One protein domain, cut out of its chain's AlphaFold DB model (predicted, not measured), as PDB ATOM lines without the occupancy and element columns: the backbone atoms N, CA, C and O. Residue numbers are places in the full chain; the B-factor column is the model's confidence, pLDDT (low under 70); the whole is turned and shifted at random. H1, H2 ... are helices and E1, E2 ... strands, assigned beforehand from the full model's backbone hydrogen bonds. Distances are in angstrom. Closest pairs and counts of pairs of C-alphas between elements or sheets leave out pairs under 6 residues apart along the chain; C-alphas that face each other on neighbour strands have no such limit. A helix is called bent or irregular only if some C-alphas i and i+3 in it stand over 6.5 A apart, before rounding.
ATOM      1  N   LEU A 145     105.812 103.111 110.607       66.62
ATOM      2  CA  LEU A 145     106.305 101.809 110.148       66.62
ATOM      3  C   LEU A 145     106.779 100.901 111.290       66.62
ATOM      4  O   LEU A 145     106.502  99.702 111.235       66.62
ATOM      5  N   GLU A 146     107.446 101.420 112.326       70.88
ATOM      6  CA  GLU A 146     107.788 100.597 113.496       70.88
ATOM      7  C   GLU A 146     106.543 100.232 114.303       70.88
ATOM      8  O   GLU A 146     106.392  99.074 114.681       70.88
ATOM      9  N   LEU A 147     105.583 101.150 114.453       63.62
ATOM     10  CA  LEU A 147     104.304 100.832 115.096       63.62
ATOM     11  C   LEU A 147     103.537  99.732 114.341       63.62
ATOM     12  O   LEU A 147     103.022  98.805 114.961       63.62
ATOM     13  N   VAL A 148     103.501  99.775 113.005       66.62
ATOM     14  CA  VAL A 148     102.859  98.740 112.172       66.62
ATOM     15  C   VAL A 148     103.598  97.399 112.260       66.62
ATOM     16  O   VAL A 148     102.961  96.341 112.265       66.62
ATOM     17  N   ARG A 149     104.935  97.411 112.354       71.81
ATOM     18  CA  ARG A 149     105.730  96.193 112.591       71.81
ATOM     19  C   ARG A 149     105.418  95.589 113.961       71.81
ATOM     20  O   ARG A 149     105.213  94.378 114.036       71.81
ATOM     21  N   ASP A 150     105.281  96.416 114.991       69.69
ATOM     22  CA  ASP A 150     104.896  95.982 116.335       69.69
ATOM     23  C   ASP A 150     103.476  95.389 116.347       69.69
ATOM     24  O   ASP A 150     103.237  94.348 116.956       69.69
ATOM     25  N   PHE A 151     102.540  95.965 115.586       69.06
ATOM     26  CA  PHE A 151     101.189  95.410 115.429       69.06
ATOM     27  C   PHE A 151     101.179  93.998 114.826       69.06
ATOM     28  O   PHE A 151     100.333  93.180 115.191       69.06
ATOM     29  N   ARG A 152     102.128  93.660 113.939       72.88
ATOM     30  CA  ARG A 152     102.240  92.286 113.414       72.88
ATOM     31  C   ARG A 152     102.611  91.282 114.500       72.88
ATOM     32  O   ARG A 152     102.138  90.152 114.431       72.88
ATOM     33  N   GLN A 153     103.411  91.681 115.488       78.94
ATOM     34  CA  GLN A 153     103.767  90.820 116.621       78.94
ATOM     35  C   GLN A 153     102.601  90.644 117.598       78.94
ATOM     36  O   GLN A 153     102.507  89.617 118.261       78.94
ATOM     37  N   LEU A 154     101.677  91.608 117.633       71.44
ATOM     38  CA  LEU A 154     100.473  91.560 118.461       71.44
ATOM     39  C   LEU A 154      99.301  90.809 117.805       71.44
ATOM     40  O   LEU A 154      98.316  90.515 118.481       71.44
ATOM     41  N   ARG A 155      99.416  90.416 116.524       77.75
ATOM     42  CA  ARG A 155      98.395  89.621 115.811       77.75
ATOM     43  C   ARG A 155      97.910  88.362 116.547       77.75
ATOM     44  O   ARG A 155      96.715  88.086 116.469       77.75
ATOM     45  N   PRO A 156      98.749  87.595 117.268       80.00
ATOM     46  CA  PRO A 156      98.277  86.435 118.030       80.00
ATOM     47  C   PRO A 156      97.270  86.791 119.133       80.00
ATOM     48  O   PRO A 156      96.516  85.930 119.575       80.00
ATOM     49  N   PHE A 157      97.239  88.054 119.561       79.31
ATOM     50  CA  PHE A 157      96.353  88.560 120.608       79.31
ATOM     51  C   PHE A 157      95.166  89.356 120.050       79.31
ATOM     52  O   PHE A 157      94.282  89.747 120.813       79.31
ATOM     53  N   THR A 158      95.135  89.618 118.736       86.00
ATOM     54  CA  THR A 158      93.997  90.278 118.076       86.00
ATOM     55  C   THR A 158      92.860  89.306 117.817       86.00
ATOM     56  O   THR A 158      93.071  88.127 117.521       86.00
ATOM     57  N   ARG A 159      91.638  89.838 117.860       89.62
ATOM     58  CA  ARG A 159      90.440  89.126 117.429       89.62
ATOM     59  C   ARG A 159      90.582  88.749 115.954       89.62
ATOM     60  O   ARG A 159      90.889  89.599 115.118       89.62
ATOM     61  N   ARG A 160      90.380  87.474 115.625       89.06
ATOM     62  CA  ARG A 160      90.330  87.022 114.231       89.06
ATOM     63  C   ARG A 160      89.070  87.585 113.550       89.06
ATOM     64  O   ARG A 160      88.114  87.950 114.239       89.06
ATOM     65  N   PRO A 161      89.035  87.653 112.207       89.19
ATOM     66  CA  PRO A 161      87.866  88.149 111.473       89.19
ATOM     67  C   PRO A 161      86.589  87.319 111.701       89.19
ATOM     68  O   PRO A 161      85.495  87.819 111.476       89.19
ATOM     69  N   ASP A 162      86.705  86.084 112.197       92.31
ATOM     70  CA  ASP A 162      85.580  85.247 112.646       92.31
ATOM     71  C   ASP A 162      84.986  85.692 114.000       92.31
ATOM     72  O   ASP A 162      84.057  85.072 114.520       92.31
ATOM     73  N   GLY A 163      85.542  86.743 114.606       87.94
ATOM     74  CA  GLY A 163      85.136  87.254 115.902       87.94
ATOM     75  C   GLY A 163      85.630  86.421 117.086       87.94
ATOM     76  O   GLY A 163      85.201  86.692 118.211       87.94
ATOM     77  N   LYS A 164      86.516  85.439 116.884       91.75
ATOM     78  CA  LYS A 164      87.047  84.583 117.953       91.75
ATOM     79  C   LYS A 164      88.505  84.923 118.264       91.75
ATOM     80  O   LYS A 164      89.256  85.410 117.420       91.75
ATOM     81  N   TYR A 165      88.912  84.654 119.500       91.44
ATOM     82  CA  TYR A 165      90.318  84.695 119.904       91.44
ATOM     83  C   TYR A 165      90.917  83.289 119.822       91.44
ATOM     84  O   TYR A 165      90.189  82.315 120.061       91.44
ATOM     85  N   PRO A 166      92.215  83.150 119.499       91.06
ATOM     86  CA  PRO A 166      92.882  81.854 119.525       91.06
ATOM     87  C   PRO A 166      92.715  81.174 120.896       91.06
ATOM     88  O   PRO A 166      92.687  81.820 121.945       91.06
ATOM     89  N   ALA A 167      92.510  79.855 120.892       91.88
ATOM     90  CA  ALA A 167      92.290  79.097 122.128       91.88
ATOM     91  C   ALA A 167      93.584  78.938 122.946       91.88
ATOM     92  O   ALA A 167      93.529  78.749 124.156       91.88
ATOM     93  N   ASP A 168      94.723  79.045 122.270       93.06
ATOM     94  CA  ASP A 168      96.090  78.936 122.771       93.06
ATOM     95  C   ASP A 168      96.666  80.265 123.282       93.06
ATOM     96  O   ASP A 168      97.814  80.312 123.718       93.06
ATOM     97  N   THR A 169      95.895  81.356 123.258       92.06
ATOM     98  CA  THR A 169      96.346  82.636 123.811       92.06
ATOM     99  C   THR A 169      96.472  82.539 125.334       92.06
ATOM    100  O   THR A 169      95.487  82.303 126.036       92.06
ATOM    101  N   LEU A 170      97.682  82.766 125.848       94.06
ATOM    102  CA  LEU A 170      97.994  82.795 127.278       94.06
ATOM    103  C   LEU A 170      98.227  84.233 127.748       94.06
ATOM    104  O   LEU A 170      98.631  85.101 126.972       94.06
ATOM    105  N   CYS A 171      97.962  84.486 129.028       93.94
ATOM    106  CA  CYS A 171      98.211  85.777 129.656       93.94
ATOM    107  C   CYS A 171      99.705  86.129 129.598       93.94
ATOM    108  O   CYS A 171     100.553  85.322 129.970       93.94
ATOM    109  N   VAL A 172     100.028  87.358 129.198       91.62
ATOM    110  CA  VAL A 172     101.416  87.830 129.041       91.62
ATOM    111  C   VAL A 172     102.167  87.901 130.377       91.62
ATOM    112  O   VAL A 172     103.382  87.733 130.405       91.62
ATOM    113  N   TYR A 173     101.461  88.116 131.490       91.62
ATOM    114  CA  TYR A 173     102.079  88.234 132.814       91.62
ATOM    115  C   TYR A 173     102.384  86.877 133.444       91.62
ATOM    116  O   TYR A 173     103.522  86.615 133.826       91.62
ATOM    117  N   CYS A 174     101.376  86.011 133.570       95.38
ATOM    118  CA  CYS A 174     101.555  84.730 134.253       95.38
ATOM    119  C   CYS A 174     101.899  83.572 133.314       95.38
ATOM    120  O   CYS A 174     102.383  82.555 133.789       95.38
ATOM    121  N   VAL A 175     101.595  83.678 132.014       94.56
ATOM    122  CA  VAL A 175     101.774  82.614 131.002       94.56
ATOM    123  C   VAL A 175     101.016  81.308 131.320       94.56
ATOM    124  O   VAL A 175     101.147  80.325 130.606       94.56
ATOM    125  N   ASN A 176     100.173  81.288 132.357       95.88
ATOM    126  CA  ASN A 176      99.502  80.076 132.843       95.88
ATOM    127  C   ASN A 176      97.995  80.067 132.576       95.88
ATOM    128  O   ASN A 176      97.418  79.011 132.330       95.88
ATOM    129  N   THR A 177      97.343  81.229 132.635       96.56
ATOM    130  CA  THR A 177      95.891  81.341 132.481       96.56
ATOM    131  C   THR A 177      95.515  82.026 131.176       96.56
ATOM    132  O   THR A 177      96.261  82.839 130.620       96.56
ATOM    133  N   ARG A 178      94.333  81.673 130.666       95.31
ATOM    134  CA  ARG A 178      93.763  82.290 129.472       95.31
ATOM    135  C   ARG A 178      93.311  83.714 129.813       95.31
ATOM    136  O   ARG A 178      92.646  83.894 130.834       95.31
ATOM    137  N   PRO A 179      93.654  84.723 128.998       94.94
ATOM    138  CA  PRO A 179      93.201  86.076 129.246       94.94
ATOM    139  C   PRO A 179      91.684  86.175 129.054       94.94
ATOM    140  O   PRO A 179      91.110  85.524 128.183       94.94
ATOM    141  N   THR A 180      91.043  86.953 129.919       93.12
ATOM    142  CA  THR A 180      89.578  87.051 130.054       93.12
ATOM    143  C   THR A 180      89.049  88.429 129.679       93.12
ATOM    144  O   THR A 180      87.857  88.576 129.428       93.12
ATOM    145  N   SER A 181      89.923  89.434 129.626       87.88
ATOM    146  CA  SER A 181      89.570  90.822 129.346       87.88
ATOM    147  C   SER A 181      90.099  91.268 127.984       87.88
ATOM    148  O   SER A 181      91.200  90.903 127.558       87.88
ATOM    149  N   VAL A 182      89.289  92.067 127.289       89.00
ATOM    150  CA  VAL A 182      89.639  92.695 126.013       89.00
ATOM    151  C   VAL A 182      89.898  94.174 126.268       89.00
ATOM    152  O   VAL A 182      89.042  94.872 126.807       89.00
ATOM    153  N   PHE A 183      91.067  94.662 125.860       82.88
ATOM    154  CA  PHE A 183      91.425  96.069 126.012       82.88
ATOM    155  C   PHE A 183      90.848  96.899 124.866       82.88
ATOM    156  O   PHE A 183      91.169  96.674 123.697       82.88
ATOM    157  N   PHE A 184      90.028  97.894 125.191       76.50
ATOM    158  CA  PHE A 184      89.571  98.905 124.239       76.50
ATOM    159  C   PHE A 184      90.524 100.110 124.256       76.50
ATOM    160  O   PHE A 184      91.014 100.473 125.324       76.50
ATOM    161  N   PRO A 185      90.830 100.729 123.098       77.44
ATOM    162  CA  PRO A 185      90.225 100.531 121.772       77.44
ATOM    163  C   PRO A 185      90.884  99.440 120.907       77.44
ATOM    164  O   PRO A 185      90.391  99.135 119.826       77.44
ATOM    165  N   CYS A 186      92.007  98.860 121.338       79.81
ATOM    166  CA  CYS A 186      92.851  98.030 120.475       79.81
ATOM    167  C   CYS A 186      92.355  96.581 120.273       79.81
ATOM    168  O   CYS A 186      92.924  95.858 119.461       79.81
ATOM    169  N   GLN A 187      91.295  96.167 120.976       86.19
ATOM    170  CA  GLN A 187      90.638  94.854 120.912       86.19
ATOM    171  C   GLN A 187      91.564  93.646 121.155       86.19
ATOM    172  O   GLN A 187      91.262  92.525 120.727       86.19
ATOM    173  N   HIS A 188      92.684  93.844 121.854       87.94
ATOM    174  CA  HIS A 188      93.604  92.762 122.199       87.94
ATOM    175  C   HIS A 188      93.181  92.075 123.497       87.94
ATOM    176  O   HIS A 188      92.807  92.738 124.465       87.94
ATOM    177  N   MET A 189      93.300  90.748 123.525       89.69
ATOM    178  CA  MET A 189      93.056  89.924 124.709       89.69
ATOM    179  C   MET A 189      94.390  89.329 125.175       89.69
ATOM    180  O   MET A 189      94.875  88.361 124.593       89.69
ATOM    181  N   CYS A 190      95.029  89.943 126.176       92.25
ATOM    182  CA  CYS A 190      96.402  89.588 126.573       92.25
ATOM    183  C   CYS A 190      96.642  89.443 128.084       92.25
ATOM    184  O   CYS A 190      97.705  88.955 128.470       92.25
ATOM    185  N   VAL A 191      95.683  89.803 128.946       93.25
ATOM    186  CA  VAL A 191      95.835  89.716 130.411       93.25
ATOM    187  C   VAL A 191      94.644  88.984 131.049       93.25
ATOM    188  O   VAL A 191      93.501  89.141 130.620       93.25
ATOM    189  N   CYS A 192      94.908  88.130 132.041       95.12
ATOM    190  CA  CYS A 192      93.879  87.469 132.855       95.12
ATOM    191  C   CYS A 192      93.447  88.348 134.039       95.12
ATOM    192  O   CYS A 192      94.210  89.209 134.475       95.12
ATOM    193  N   ASN A 193      92.248  88.111 134.579       94.25
ATOM    194  CA  ASN A 193      91.716  88.894 135.703       94.25
ATOM    195  C   ASN A 193      92.620  88.838 136.944       94.25
ATOM    196  O   ASN A 193      92.901  89.881 137.521       94.25
ATOM    197  N   ASP A 194      93.187  87.674 137.271       95.62
ATOM    198  CA  ASP A 194      94.091  87.536 138.422       95.62
ATOM    199  C   ASP A 194      95.289  88.491 138.319       95.62
ATOM    200  O   ASP A 194      95.664  89.150 139.283       95.62
ATOM    201  N   CYS A 195      95.894  88.611 137.131       94.25
ATOM    202  CA  CYS A 195      97.007  89.535 136.922       94.25
ATOM    203  C   CYS A 195      96.569  91.002 136.919       94.25
ATOM    204  O   CYS A 195      97.381  91.855 137.267       94.25
ATOM    205  N   ILE A 196      95.330  91.303 136.533       90.81
ATOM    206  CA  ILE A 196      94.771  92.658 136.608       90.81
ATOM    207  C   ILE A 196      94.625  93.071 138.073       90.81
ATOM    208  O   ILE A 196      95.130  94.123 138.460       90.81
ATOM    209  N   GLU A 197      94.022  92.211 138.890       92.12
ATOM    210  CA  GLU A 197      93.809  92.451 140.318       92.12
ATOM    211  C   GLU A 197      95.137  92.519 141.085       92.12
ATOM    212  O   GLU A 197      95.381  93.485 141.805       92.12
ATOM    213  N   LEU A 198      96.041  91.553 140.869       93.75
ATOM    214  CA  LEU A 198      97.343  91.485 141.549       93.75
ATOM    215  C   LEU A 198      98.252  92.683 141.256       93.75
ATOM    216  O   LEU A 198      99.059  93.057 142.102       93.75
ATOM    217  N   ASN A 199      98.168  93.250 140.050       88.75
ATOM    218  CA  ASN A 199      98.988  94.397 139.657       88.75
ATOM    219  C   ASN A 199      98.241  95.729 139.793       88.75
ATOM    220  O   ASN A 199      98.783  96.752 139.380       88.75
ATOM    221  N   HIS A 200      97.019  95.726 140.339       86.88
ATOM    222  CA  HIS A 200      96.153  96.902 140.417       86.88
ATOM    223  C   HIS A 200      96.036  97.641 139.074       86.88
ATOM    224  O   HIS A 200      96.064  98.869 139.017       86.88
ATOM    225  N   ILE A 201      95.905  96.887 137.976       83.62
ATOM    226  CA  ILE A 201      95.599  97.442 136.655       83.62
ATOM    227  C   ILE A 201      94.105  97.774 136.689       83.62
ATOM    228  O   ILE A 201      93.285  97.009 136.198       83.62
ATOM    229  N   SER A 202      93.718  98.837 137.391       68.44
ATOM    230  CA  SER A 202      92.306  99.166 137.571       68.44
ATOM    231  C   SER A 202      91.612  99.295 136.213       68.44
ATOM    232  O   SER A 202      92.134  99.914 135.284       68.44
ATOM    233  N   ALA A 203      90.415  98.713 136.104       60.72
ATOM    234  CA  ALA A 203      89.496  99.002 135.001       60.72
ATOM    235  C   ALA A 203      88.996 100.454 135.061       60.72
ATOM    236  O   ALA A 203      88.542 100.992 134.050       60.72
ATOM    237  N   ASP A 204      89.126 101.083 136.234       61.53
ATOM    238  CA  ASP A 204      88.978 102.516 136.420       61.53
ATOM    239  C   ASP A 204      90.032 103.180 135.547       61.53
ATOM    240  O   ASP A 204      91.226 103.176 135.856       61.53
ATOM    241  N   TRP A 212     100.638 102.038 128.301       55.91
ATOM    242  CA  TRP A 212     101.760 101.789 127.384       55.91
ATOM    243  C   TRP A 212     102.750 100.763 127.944       55.91
ATOM    244  O   TRP A 212     103.435 100.106 127.156       55.91
ATOM    245  N   TYR A 213     102.792 100.553 129.265       58.66
ATOM    246  CA  TYR A 213     103.603  99.493 129.862       58.66
ATOM    247  C   TYR A 213     103.083  98.101 129.506       58.66
ATOM    248  O   TYR A 213     103.884  97.248 129.132       58.66
ATOM    249  N   VAL A 214     101.767  97.875 129.523       59.22
ATOM    250  CA  VAL A 214     101.171  96.574 129.161       59.22
ATOM    251  C   VAL A 214     101.468  96.237 127.698       59.22
ATOM    252  O   VAL A 214     101.930  95.139 127.381       59.22
ATOM    253  N   HIS A 215     101.316  97.218 126.802       61.62
ATOM    254  CA  HIS A 215     101.695  97.058 125.396       61.62
ATOM    255  C   HIS A 215     103.201  96.813 125.222       61.62
ATOM    256  O   HIS A 215     103.593  96.059 124.336       61.62
ATOM    257  N   LYS A 216     104.055  97.419 126.055       63.22
ATOM    258  CA  LYS A 216     105.509  97.204 126.029       63.22
ATOM    259  C   LYS A 216     105.907  95.821 126.555       63.22
ATOM    260  O   LYS A 216     106.867  95.249 126.050       63.22
ATOM    261  N   LEU A 217     105.171  95.261 127.514       61.72
ATOM    262  CA  LEU A 217     105.384  93.898 128.013       61.72
ATOM    263  C   LEU A 217     104.972  92.847 126.978       61.72
ATOM    264  O   LEU A 217     105.717  91.896 126.766       61.72
ATOM    265  N   ALA A 218     103.867  93.063 126.260       58.28
ATOM    266  CA  ALA A 218     103.463  92.204 125.141       58.28
ATOM    267  C   ALA A 218     104.446  92.240 123.950       58.28
ATOM    268  O   ALA A 218     104.436  91.336 123.120       58.28
ATOM    269  N   ARG A 219     105.300  93.273 123.866       58.28
ATOM    270  CA  ARG A 219     106.389  93.385 122.876       58.28
ATOM    271  C   ARG A 219     107.666  92.666 123.290       58.28
ATOM    272  O   ARG A 219     108.567  92.531 122.463       58.28
ATOM    273  N   MET A 220     107.806  92.253 124.549       46.91
ATOM    274  CA  MET A 220     108.969  91.453 124.896       46.91
ATOM    275  C   MET A 220     108.829  90.098 124.202       46.91
ATOM    276  O   MET A 220     107.762  89.486 124.307       46.91
ATOM    277  N   PRO A 221     109.866  89.628 123.477       48.72
ATOM    278  CA  PRO A 221     109.851  88.265 122.979       48.72
ATOM    279  C   PRO A 221     109.544  87.373 124.181       48.72
ATOM    280  O   PRO A 221     110.103  87.629 125.259       48.72
ATOM    281  N   PRO A 222     108.635  86.388 124.042       48.22
ATOM    282  CA  PRO A 222     108.363  85.482 125.141       48.22
ATOM    283  C   PRO A 222     109.717  84.996 125.656       48.22
ATOM    284  O   PRO A 222     110.604  84.743 124.822       48.22
TER     285      PRO A 222
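AT A GLANCE: This is residues 145 to 204 and 212 to 222 of the 335 residues of an uncharacterized protein of Phytophthora sojae (strain P6497) (UniProt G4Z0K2). A small two-stranded hairpin, E1 and E2, lies in the middle of a body made largely of loops, with helix H1 at one end of the longest axis and helix H2 at the other. The short helix H3 lies at one side of the hairpin, and much of the long loop of residues 158 to 180 arches over the side away from H3. The printed part has 71 residues with three named helices and two named strands, in the order H1, E1, E2, H2, H3, and the two strands are antiparallel. The class is mixed, helices and strands, though under half of the residues, 33 of 71, are in named elements. The whole is compact, with a radius of gyration of the C-alphas of 11.9 A and spans of 33 by 26 by 25 A.

HOW THE PARTS SIT: H1, residues 145 to 157, comes nearest to E2, residues 188 to 191, at its last residue: the closest C-alphas, those of Phe 157 and His 188, are 5.3 A apart. E1, residues 181 to 183, and E2 form a hairpin, antiparallel at 128 degrees between their directions. C-alphas 182 and 189 face each other at 4.6 A, and N 183 and O 188 are within hydrogen-bond range at 2.9 A. H2, residues 193 to 198, follows E2 after a tight link of one residue. The closest C-alphas of E1 and H2 are those of Ser 181 and Asn 193, 7.0 A apart. H3, residues 212 to 218, comes nearest to E2 at the C-alphas of Ala 218 and Cys 190, 7.7 A apart. H1 and H3 are close but not clearly touching, with the C-alphas of Leu 154 and Ala 218 closest at 7.3 A; they run the same way at a steep tilt of 60 degrees. H2 is apart from both H1 and H3, and E1 is apart from H3. In H2 and H3 every O i to N i+4 pair is within hydrogen-bond range; in H1 6 of 9 are.

IN THESE COORDINATES: H1 begins at C-alpha 145, at (106.305, 101.809, 110.148), and is 19.6 A long. It is irregular: C-alphas 153 and 156 are 7.2 A apart. E1 measures 6.5 A and E2 9.0 A, and E2 begins at C-alpha 188, at (93.604, 92.762, 122.199). H2 measures 8.5 A. H3 measures 10.0 A and ends at C-alpha 218, at (103.463, 92.204, 125.141).

THE WHOLE: The two C-alphas farthest apart, those of Leu 145 and Leu 198, are 34.2 A apart. The link from H1 to E1 is long, with 23 residues. Residues 205 to 211 are not printed, and C-alphas 204 and 212 are 15.7 A apart across this cut, which lies in the link from H2 to H3. The mean pLDDT of the printed part is 80.7; 19 residues are under 70, among them residues 202 to 204 and 212 to 222.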